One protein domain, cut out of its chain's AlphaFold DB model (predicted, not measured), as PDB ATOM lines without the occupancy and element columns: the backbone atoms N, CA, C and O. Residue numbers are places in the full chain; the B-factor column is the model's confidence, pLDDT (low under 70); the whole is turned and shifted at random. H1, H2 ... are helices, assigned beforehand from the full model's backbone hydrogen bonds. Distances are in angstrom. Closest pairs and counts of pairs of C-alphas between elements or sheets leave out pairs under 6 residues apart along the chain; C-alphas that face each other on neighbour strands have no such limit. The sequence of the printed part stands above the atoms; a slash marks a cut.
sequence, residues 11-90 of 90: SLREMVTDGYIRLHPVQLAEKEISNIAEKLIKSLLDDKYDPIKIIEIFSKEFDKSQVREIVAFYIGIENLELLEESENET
ATOM      1  N   SER A  11      51.518  77.265 103.804       65.06
ATOM      2  CA  SER A  11      51.840  78.673 103.522       65.06
ATOM      3  C   SER A  11      52.154  78.989 102.055       65.06
ATOM      4  O   SER A  11      51.638  79.961 101.509       65.06
ATOM      5  N   LEU A  12      52.957  78.171 101.363       67.81
ATOM      6  CA  LEU A  12      53.275  78.421  99.950       67.81
ATOM      7  C   LEU A  12      52.074  78.162  99.034       67.81
ATOM      8  O   LEU A  12      51.885  78.873  98.048       67.81
ATOM      9  N   ARG A  13      51.243  77.163  99.350       73.25
ATOM     10  CA  ARG A  13      50.031  76.865  98.573       73.25
ATOM     11  C   ARG A  13      48.911  77.872  98.837       73.25
ATOM     12  O   ARG A  13      48.171  78.194  97.910       73.25
ATOM     13  N   GLU A  14      48.830  78.418 100.045       74.94
ATOM     14  CA  GLU A  14      47.985  79.572 100.380       74.94
ATOM     15  C   GLU A  14      48.375  80.790  99.542       74.94
ATOM     16  O   GLU A  14      47.529  81.337  98.845       74.94
ATOM     17  N   MET A  15      49.666  81.128  99.460       73.44
ATOM     18  CA  MET A  15      50.133  82.242  98.619       73.44
ATOM     19  C   MET A  15      49.842  82.048  97.119       73.44
ATOM     20  O   MET A  15      49.692  83.031  96.394       73.44
ATOM     21  N   VAL A  16      49.758  80.801  96.634       81.06
ATOM     22  CA  VAL A  16      49.281  80.502  95.268       81.06
ATOM     23  C   VAL A  16      47.778  80.738  95.151       81.06
ATOM     24  O   VAL A  16      47.330  81.322  94.166       81.06
ATOM     25  N   THR A  17      47.011  80.281  96.140       79.94
ATOM     26  CA  THR A  17      45.546  80.416  96.181       79.94
ATOM     27  C   THR A  17      45.134  81.887  96.221       79.94
ATOM     28  O   THR A  17      44.229  82.294  95.499       79.94
ATOM     29  N   ASP A  18      45.881  82.694  96.970       83.31
ATOM     30  CA  ASP A  18      45.692  84.138  97.096       83.31
ATOM     31  C   ASP A  18      46.274  84.935  95.908       83.31
ATOM     32  O   ASP A  18      46.165  86.160  95.852       83.31
ATOM     33  N   GLY A  19      46.902  84.260  94.937       79.06
ATOM     34  CA  GLY A  19      47.414  84.870  93.706       79.06
ATOM     35  C   GLY A  19      48.731  85.641  93.848       79.06
ATOM     36  O   GLY A  19      49.162  86.275  92.884       79.06
ATOM     37  N   TYR A  20      49.403  85.578  95.003       75.75
ATOM     38  CA  TYR A  20      50.686  86.254  95.234       75.75
ATOM     39  C   TYR A  20      51.843  85.626  94.451       75.75
ATOM     40  O   TYR A  20      52.780  86.326  94.064       75.75
ATOM     41  N   ILE A  21      51.798  84.312  94.209       81.19
ATOM     42  CA  ILE A  21      52.838  83.576  93.479       81.19
ATOM     43  C   ILE A  21      52.238  82.573  92.490       81.19
ATOM     44  O   ILE A  21      51.119  82.093  92.642       81.19
ATOM     45  N   ARG A  22      53.001  82.232  91.444       83.75
ATOM     46  CA  ARG A  22      52.591  81.213  90.465       83.75
ATOM     47  C   ARG A  22      52.758  79.807  91.050       83.75
ATOM     48  O   ARG A  22      53.729  79.535  91.749       83.75
ATOM     49  N   LEU A  23      51.867  78.892  90.660       82.19
ATOM     50  CA  LEU A  23      51.880  77.489  91.097       82.19
ATOM     51  C   LEU A  23      53.160  76.735  90.697       82.19
ATOM     52  O   LEU A  23      53.688  75.950  91.477       82.19
ATOM     53  N   HIS A  24      53.669  76.969  89.486       83.38
ATOM     54  CA  HIS A  24      54.788  76.194  88.940       83.38
ATOM     55  C   HIS A  24      56.086  76.302  89.776       83.38
ATOM     56  O   HIS A  24      56.650  75.264  90.112       83.38
ATOM     57  N   PRO A  25      56.557  77.502  90.181       82.56
ATOM     58  CA  PRO A  25      57.671  77.631  91.127       82.56
ATOM     59  C   PRO A  25      57.476  76.868  92.442       82.56
ATOM     60  O   PRO A  25      58.417  76.243  92.924       82.56
ATOM     61  N   VAL A  26      56.261  76.876  93.000       83.44
ATOM     62  CA  VAL A  26      55.951  76.162  94.248       83.44
ATOM     63  C   VAL A  26      56.072  74.654  94.059       83.44
ATOM     64  O   VAL A  26      56.712  73.992  94.866       83.44
ATOM     65  N   GLN A  27      55.553  74.110  92.956       82.69
ATOM     66  CA  GLN A  27      55.682  72.682  92.643       82.69
ATOM     67  C   GLN A  27      57.142  72.244  92.455       82.69
ATOM     68  O   GLN A  27      57.510  71.138  92.851       82.69
ATOM     69  N   LEU A  28      57.980  73.096  91.853       84.38
ATOM     70  CA  LEU A  28      59.415  72.828  91.730       84.38
ATOM     71  C   LEU A  28      60.096  72.798  93.101       84.38
ATOM     72  O   LEU A  28      60.827  71.852  93.383       84.38
ATOM     73  N   ALA A  29      59.807  73.779  93.959       85.12
ATOM     74  CA  ALA A  29      60.345  73.824  95.315       85.12
ATOM     75  C   ALA A  29      59.906  72.603  96.140       85.12
ATOM     76  O   ALA A  29      60.743  71.942  96.747       85.12
ATOM     77  N   GLU A  30      58.621  72.236  96.100       84.19
ATOM     78  CA  GLU A  30      58.099  71.037  96.772       84.19
ATOM     79  C   GLU A  30      58.825  69.764  96.313       84.19
ATOM     80  O   GLU A  30      59.187  68.918  97.133       84.19
ATOM     81  N   LYS A  31      59.095  69.638  95.008       85.50
ATOM     82  CA  LYS A  31      59.854  68.514  94.450       85.50
ATOM     83  C   LYS A  31      61.299  68.488  94.942       85.50
ATOM     84  O   LYS A  31      61.801  67.422  95.292       85.50
ATOM     85  N   GLU A  32      61.985  69.626  94.931       88.44
ATOM     86  CA  GLU A  32      63.371  69.712  95.401       88.44
ATOM     87  C   GLU A  32      63.481  69.390  96.889       88.44
ATOM     88  O   GLU A  32      64.313  68.569  97.275       88.44
ATOM     89  N   ILE A  33      62.592  69.956  97.706       89.69
ATOM     90  CA  ILE A  33      62.536  69.700  99.144       89.69
ATOM     91  C   ILE A  33      62.257  68.221  99.421       89.69
ATOM     92  O   ILE A  33      62.967  67.610 100.217       89.69
ATOM     93  N   SER A  34      61.291  67.618  98.721       87.19
ATOM     94  CA  SER A  34      61.009  66.184  98.832       87.19
ATOM     95  C   SER A  34      62.236  65.330  98.500       87.19
ATOM     96  O   SER A  34      62.550  64.396  99.234       87.19
ATOM     97  N   ASN A  35      62.955  65.649  97.419       89.62
ATOM     98  CA  ASN A  35      64.160  64.911  97.032       89.62
ATOM     99  C   ASN A  35      65.281  65.047  98.074       89.62
ATOM    100  O   ASN A  35      66.035  64.101  98.298       89.62
ATOM    101  N   ILE A  36      65.435  66.228  98.678       93.25
ATOM    102  CA  ILE A  36      66.421  66.460  99.741       93.25
ATOM    103  C   ILE A  36      66.032  65.673 100.995       93.25
ATOM    104  O   ILE A  36      66.887  65.004 101.569       93.25
ATOM    105  N   ALA A  37      64.757  65.704 101.385       92.81
ATOM    106  CA  ALA A  37      64.252  64.977 102.543       92.81
ATOM    107  C   ALA A  37      64.466  63.465 102.402       92.81
ATOM    108  O   ALA A  37      65.017  62.848 103.308       92.81
ATOM    109  N   GLU A  38      64.136  62.883 101.246       94.06
ATOM    110  CA  GLU A  38      64.384  61.463 100.977       94.06
ATOM    111  C   GLU A  38      65.877  61.111 101.096       94.06
ATOM    112  O   GLU A  38      66.240  60.137 101.757       94.06
ATOM    113  N   LYS A  39      66.765  61.928 100.510       95.44
ATOM    114  CA  LYS A  39      68.220  61.719 100.601       95.44
ATOM    115  C   LYS A  39      68.735  61.798 102.036       95.44
ATOM    116  O   LYS A  39      69.618  61.024 102.395       95.44
ATOM    117  N   LEU A  40      68.206  62.720 102.841       96.50
ATOM    118  CA  LEU A  40      68.571  62.852 104.250       96.50
ATOM    119  C   LEU A  40      68.085  61.656 105.067       96.50
ATOM    120  O   LEU A  40      68.878  61.100 105.820       96.50
ATOM    121  N   ILE A  41      66.832  61.224 104.882       95.69
ATOM    122  CA  ILE A  41      66.289  60.018 105.525       95.69
ATOM    123  C   ILE A  41      67.189  58.825 105.216       95.69
ATOM    124  O   ILE A  41      67.644  58.147 106.133       95.69
ATOM    125  N   LYS A  42      67.512  58.612 103.936       95.94
ATOM    126  CA  LYS A  42      68.400  57.527 103.529       95.94
ATOM    127  C   LYS A  42      69.774  57.632 104.199       95.94
ATOM    128  O   LYS A  42      70.240  56.649 104.754       95.94
ATOM    129  N   SER A  43      70.401  58.810 104.177       97.50
ATOM    130  CA  SER A  43      71.720  59.011 104.793       97.50
ATOM    131  C   SER A  43      71.709  58.685 106.287       97.50
ATOM    132  O   SER A  43      72.623  58.032 106.771       97.50
ATOM    133  N   LEU A  44      70.668  59.102 107.012       97.56
ATOM    134  CA  LEU A  44      70.532  58.809 108.440       97.56
ATOM    135  C   LEU A  44      70.350  57.306 108.692       97.56
ATOM    136  O   LEU A  44      70.935  56.763 109.626       97.56
ATOM    137  N   LEU A  45      69.581  56.614 107.849       95.94
ATOM    138  CA  LEU A  45      69.434  55.158 107.935       95.94
ATOM    139  C   LEU A  45      70.751  54.429 107.622       95.94
ATOM    140  O   LEU A  45      71.110  53.498 108.343       95.94
ATOM    141  N   ASP A  46      71.493  54.874 106.603       96.00
ATOM    142  CA  ASP A  46      72.819  54.341 106.253       96.00
ATOM    143  C   ASP A  46      73.811  54.515 107.431       96.00
ATOM    144  O   ASP A  46      74.605  53.616 107.723       96.00
ATOM    145  N   ASP A  47      73.691  55.620 108.178       97.19
ATOM    146  CA  ASP A  47      74.448  55.916 109.404       97.19
ATOM    147  C   ASP A  47      73.886  55.222 110.668       97.19
ATOM    148  O   ASP A  47      74.357  55.464 111.782       97.19
ATOM    149  N   LYS A  48      72.913  54.311 110.509       94.50
ATOM    150  CA  LYS A  48      72.283  53.504 111.572       94.50
ATOM    151  C   LYS A  48      71.560  54.316 112.649       94.50
ATOM    152  O   LYS A  48      71.465  53.876 113.797       94.50
ATOM    153  N   TYR A  49      71.040  55.488 112.297       95.69
ATOM    154  CA  TYR A  49      70.109  56.194 113.170       95.69
ATOM    155  C   TYR A  49      68.800  55.412 113.311       95.69
ATOM    156  O   TYR A  49      68.386  54.678 112.416       95.69
ATOM    157  N   ASP A  50      68.153  55.604 114.458       95.19
ATOM    158  CA  ASP A  50      66.892  54.961 114.813       95.19
ATOM    159  C   ASP A  50      65.771  55.324 113.813       95.19
ATOM    160  O   ASP A  50      65.398  56.504 113.716       95.19
ATOM    161  N   PRO A  51      65.218  54.336 113.082       95.50
ATOM    162  CA  PRO A  51      64.155  54.558 112.109       95.50
ATOM    163  C   PRO A  51      62.914  55.231 112.692       95.50
ATOM    164  O   PRO A  51      62.314  56.071 112.017       95.50
ATOM    165  N   ILE A  52      62.541  54.924 113.938       95.88
ATOM    166  CA  ILE A  52      61.325  55.479 114.532       95.88
ATOM    167  C   ILE A  52      61.509  56.962 114.844       95.88
ATOM    168  O   ILE A  52      60.672  57.791 114.474       95.88
ATOM    169  N   LYS A  53      62.667  57.337 115.393       95.62
ATOM    170  CA  LYS A  53      63.019  58.750 115.608       95.62
ATOM    171  C   LYS A  53      63.119  59.530 114.306       95.62
ATOM    172  O   LYS A  53      62.727  60.696 114.264       95.62
ATOM    173  N   ILE A  54      63.622  58.916 113.232       96.00
ATOM    174  CA  ILE A  54      63.626  59.546 111.906       96.00
ATOM    175  C   ILE A  54      62.187  59.836 111.464       96.00
ATOM    176  O   ILE A  54      61.894  60.967 111.070       96.00
ATOM    177  N   ILE A  55      61.275  58.863 111.586       95.19
ATOM    178  CA  ILE A  55      59.856  59.068 111.270       95.19
ATOM    179  C   ILE A  55      59.285  60.200 112.119       95.19
ATOM    180  O   ILE A  55      58.661  61.104 111.567       95.19
ATOM    181  N   GLU A  56      59.518  60.199 113.430       94.62
ATOM    182  CA  GLU A  56      59.021  61.232 114.339       94.62
ATOM    183  C   GLU A  56      59.495  62.639 113.936       94.62
ATOM    184  O   GLU A  56      58.683  63.561 113.830       94.62
ATOM    185  N   ILE A  57      60.794  62.807 113.669       95.00
ATOM    186  CA  ILE A  57      61.397  64.100 113.320       95.00
ATOM    187  C   ILE A  57      60.834  64.625 112.003       95.00
ATOM    188  O   ILE A  57      60.374  65.766 111.944       95.00
ATOM    189  N   PHE A  58      60.853  63.810 110.949       93.81
ATOM    190  CA  PHE A  58      60.412  64.254 109.628       93.81
ATOM    191  C   PHE A  58      58.892  64.459 109.589       93.81
ATOM    192  O   PHE A  58      58.421  65.392 108.944       93.81
ATOM    193  N   SER A  59      58.119  63.696 110.363       92.88
ATOM    194  CA  SER A  59      56.658  63.854 110.455       92.88
ATOM    195  C   SER A  59      56.197  65.177 111.086       92.88
ATOM    196  O   SER A  59      55.001  65.482 111.074       92.88
ATOM    197  N   LYS A  60      57.112  65.981 111.648       90.75
ATOM    198  CA  LYS A  60      56.807  67.351 112.094       90.75
ATOM    199  C   LYS A  60      56.522  68.277 110.911       90.75
ATOM    200  O   LYS A  60      55.594  69.080 110.980       90.75
ATOM    201  N   GLU A  61      57.277  68.107 109.829       87.75
ATOM    202  CA  GLU A  61      57.232  68.965 108.638       87.75
ATOM    203  C   GLU A  61      56.521  68.299 107.454       87.75
ATOM    204  O   GLU A  61      55.991  68.978 106.573       87.75
ATOM    205  N   PHE A  62      56.476  66.969 107.443       88.31
ATOM    206  CA  PHE A  62      56.000  66.161 106.330       88.31
ATOM    207  C   PHE A  62      54.838  65.242 106.718       88.31
ATOM    208  O   PHE A  62      54.598  64.970 107.894       88.31
ATOM    209  N   ASP A  63      54.116  64.735 105.715       88.75
ATOM    210  CA  ASP A  63      53.096  63.707 105.933       88.75
ATOM    211  C   ASP A  63      53.708  62.427 106.531       88.75
ATOM    212  O   ASP A  63      54.581  61.794 105.932       88.75
ATOM    213  N   LYS A  64      53.224  62.037 107.718       91.00
ATOM    214  CA  LYS A  64      53.753  60.894 108.476       91.00
ATOM    215  C   LYS A  64      53.667  59.582 107.700       91.00
ATOM    216  O   LYS A  64      54.604  58.789 107.762       91.00
ATOM    217  N   SER A  65      52.573  59.345 106.978       91.00
ATOM    218  CA  SER A  65      52.384  58.102 106.226       91.00
ATOM    219  C   SER A  65      53.410  57.994 105.102       91.00
ATOM    220  O   SER A  65      54.033  56.950 104.942       91.00
ATOM    221  N   GLN A  66      53.671  59.095 104.393       91.44
ATOM    222  CA  GLN A  66      54.688  59.126 103.339       91.44
ATOM    223  C   GLN A  66      56.111  58.968 103.886       91.44
ATOM    224  O   GLN A  66      56.928  58.266 103.292       91.44
ATOM    225  N   VAL A  67      56.417  59.588 105.029       93.88
ATOM    226  CA  VAL A  67      57.715  59.404 105.698       93.88
ATOM    227  C   VAL A  67      57.897  57.941 106.119       93.88
ATOM    228  O   VAL A  67      58.949  57.360 105.850       93.88
ATOM    229  N   ARG A  68      56.867  57.323 106.715       94.56
ATOM    230  CA  ARG A  68      56.872  55.903 107.099       94.56
ATOM    231  C   ARG A  68      57.102  54.994 105.893       94.56
ATOM    232  O   ARG A  68      57.935  54.099 105.971       94.56
ATOM    233  N   GLU A  69      56.417  55.240 104.775       93.69
ATOM    234  CA  GLU A  69      56.599  54.482 103.528       93.69
ATOM    235  C   GLU A  69      58.040  54.544 103.008       93.69
ATOM    236  O   GLU A  69      58.585  53.525 102.590       93.69
ATOM    237  N   ILE A  70      58.682  55.713 103.059       93.44
ATOM    238  CA  ILE A  70      60.078  55.865 102.626       93.44
ATOM    239  C   ILE A  70      61.027  55.114 103.547       93.44
ATOM    240  O   ILE A  70      61.919  54.415 103.071       93.44
ATOM    241  N   VAL A  71      60.847  55.237 104.860       95.12
ATOM    242  CA  VAL A  71      61.672  54.499 105.817       95.12
ATOM    243  C   VAL A  71      61.497  52.995 105.602       95.12
ATOM    244  O   VAL A  71      62.491  52.295 105.419       95.12
ATOM    245  N   ALA A  72      60.254  52.514 105.497       94.94
ATOM    246  CA  ALA A  72      59.935  51.118 105.194       94.94
ATOM    247  C   ALA A  72      60.553  50.642 103.873       94.94
ATOM    248  O   ALA A  72      61.017  49.508 103.784       94.94
ATOM    249  N   PHE A  73      60.596  51.497 102.848       94.75
ATOM    250  CA  PHE A  73      61.242  51.181 101.577       94.75
ATOM    251  C   PHE A  73      62.745  50.909 101.738       94.75
ATOM    252  O   PHE A  73      63.275  50.022 101.069       94.75
ATOM    253  N   TYR A  74      63.427  51.633 102.630       94.19
ATOM    254  CA  TYR A  74      64.870  51.494 102.836       94.19
ATOM    255  C   TYR A  74      65.259  50.375 103.806       94.19
ATOM    256  O   TYR A  74      66.270  49.714 103.568       94.19
ATOM    257  N   ILE A  75      64.487  50.136 104.870       93.94
ATOM    258  CA  ILE A  75      64.829  49.111 105.877       93.94
ATOM    259  C   ILE A  75      64.013  47.818 105.760       93.94
ATOM    260  O   ILE A  75      64.363  46.825 106.391       93.94
ATOM    261  N   GLY A  76      62.954  47.808 104.949       93.56
ATOM    262  CA  GLY A  76      61.972  46.727 104.858       93.56
ATOM    263  C   GLY A  76      60.772  46.957 105.782       93.56
ATOM    264  O   GLY A  76      60.933  47.317 106.946       93.56
ATOM    265  N   ILE A  77      59.559  46.733 105.266       92.12
ATOM    266  CA  ILE A  77      58.312  46.983 106.010       92.12
ATOM    267  C   ILE A  77      58.176  46.092 107.251       92.12
ATOM    268  O   ILE A  77      57.826  46.599 108.307       92.12
ATOM    269  N   GLU A  78      58.558  44.816 107.153       91.88
ATOM    270  CA  GLU A  78      58.528  43.869 108.277       91.88
ATOM    271  C   GLU A  78      59.465  44.316 109.411       91.88
ATOM    272  O   GLU A  78      59.095  44.296 110.580       91.88
ATOM    273  N   ASN A  79      60.669  44.794 109.069       90.94
ATOM    274  CA  ASN A  79      61.620  45.312 110.055       90.94
ATOM    275  C   ASN A  79      61.090  46.570 110.745       90.94
ATOM    276  O   ASN A  79      61.329  46.762 111.934       90.94
ATOM    277  N   LEU A  80      60.391  47.430 110.003       92.94
ATOM    278  CA  LEU A  80      59.795  48.629 110.575       92.94
ATOM    279  C   LEU A  80      58.637  48.290 111.520       92.94
ATOM    280  O   LEU A  80      58.566  48.863 112.601       92.94
ATOM    281  N   GLU A  81      57.768  47.354 111.143       91.00
ATOM    282  CA  GLU A  81      56.648  46.907 111.981       91.00
ATOM    283  C   GLU A  81      57.140  46.307 113.304       91.00
ATOM    284  O   GLU A  81      56.643  46.687 114.360       91.00
ATOM    285  N   LEU A  82      58.193  45.483 113.276       92.38
ATOM    286  CA  LEU A  82      58.815  44.945 114.493       92.38
ATOM    287  C   LEU A  82      59.346  46.042 115.432       92.38
ATOM    288  O   LEU A  82      59.236  45.928 116.653       92.38
ATOM    289  N   LEU A  83      59.929  47.108 114.877       90.75
ATOM    290  CA  LEU A  83      60.401  48.246 115.668       90.75
ATOM    291  C   LEU A  83      59.226  49.011 116.296       90.75
ATOM    292  O   LEU A  83      59.276  49.338 117.480       90.75
ATOM    293  N   GLU A  84      58.161  49.251 115.530       87.88
ATOM    294  CA  GLU A  84      56.949  49.927 116.011       87.88
ATOM    295  C   GLU A  84      56.230  49.123 117.106       87.88
ATOM    296  O   GLU A  84      55.722  49.701 118.069       87.88
ATOM    297  N   GLU A  85      56.192  47.795 116.992       87.00
ATOM    298  CA  GLU A  85      55.650  46.911 118.028       87.00
ATOM    299  C   GLU A  85      56.472  47.000 119.318       87.00
ATOM    300  O   GLU A  85      55.902  47.171 120.393       87.00
ATOM    301  N   SER A  86      57.804  46.985 119.208       81.50
ATOM    302  CA  SER A  86      58.697  47.060 120.370       81.50
ATOM    303  C   SER A  86      58.614  48.381 121.146       81.50
ATOM    304  O   SER A  86      58.811  48.383 122.358       81.50
ATOM    305  N   GLU A  87      58.295  49.500 120.485       76.06
ATOM    306  CA  GLU A  87      58.070  50.782 121.169       76.06
ATOM    307  C   GLU A  87      56.723  50.840 121.900       76.06
ATOM    308  O   GLU A  87      56.626  51.469 122.954       76.06
ATOM    309  N   ASN A  88      55.684  50.186 121.367       64.88
ATOM    310  CA  ASN A  88      54.338  50.205 121.950       64.88
ATOM    311  C   ASN A  88      54.188  49.307 123.193       64.88
ATOM    312  O   ASN A  88      53.175  49.396 123.888       64.88
ATOM    313  N   GLU A  89      55.164  48.442 123.477       59.06
ATOM    314  CA  GLU A  89      55.202  47.611 124.688       59.06
ATOM    315  C   GLU A  89      55.750  48.349 125.931       59.06
ATOM    316  O   GLU A  89      55.724  47.791 127.034       59.06
ATOM    317  N   THR A  90      56.204  49.600 125.779       47.81
ATOM    318  CA  THR A  90      56.734  50.475 126.850       47.81
ATOM    319  C   THR A  90      55.788  51.607 127.228       47.81
ATOM    320  O   THR A  90      55.714  51.905 128.445       47.81
TER     321      THR A  90
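What this domain is: This is residues 11 to 90 of the 90 residues of an uncharacterized protein of Candidatus Saccharibacteria bacterium (UniProt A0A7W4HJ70). One long helix, H2, makes most of the length of the model: the short helix H1 folds back as a hook at its first end, and H3, H4 and H5 cluster at its last end, with H3 folding back from H2 and H5 crosswise to H3. The part of H2 between hook and cluster is bare. The printed part has 80 residues with five named helices, H1 to H5 in order, and no named strand: all helix. It is loose, with a radius of gyration of the C-alphas of 15.7 A, and only just elongated, spanning 49 by 24 by 16 A.

Where its parts are: H1 is residues 11 to 17, from C-alpha 11 at (51.840, 78.673, 103.522), 9.8 A long. H2 is residues 23 to 46, 34.7 A long, ending at C-alpha 46 at (72.819, 54.341, 106.253). H3 is residues 51 to 58, 10.7 A; H4 is residues 64 to 75, 16.4 A; H5 is residues 77 to 88, 16.7 A, ending at C-alpha 88 at (54.338, 50.205, 121.950).

How they stand to each other: H1 and H2 form a hairpin and touch through residues 23 to 26 of H2 alone, closest at the C-alphas of Val 16 and Leu 23, 5.8 A, at a shallow tilt of 26 degrees. H2 and H3, also a hairpin, only just touch, with 3 pairs of C-alphas within 8 A. Residues 38 to 45 of H2 alone touch H4, closest at the C-alphas of Lys 42 and Tyr 74, 7.0 A. H3 and H4, a third hairpin, touch at the C-alphas of Ile 55 and Val 67, 6.0 A. H5 only just touches H3, with 3 pairs within 8 A, about perpendicular at 84 degrees, and touches H4 only at the corner. H1 is apart from H3, H4 and H5. In H1 to H5 every O i to N i+4 pair is within hydrogen-bond range.

The domain as a whole: The C-alphas farthest apart, of Gly 19 and Glu 89, are 49.1 A apart. The printed part has no cut, and its four links are tight. Mean pLDDT of the printed part is 87.9; residues 11 to 12 and 88 to 90 are under 70.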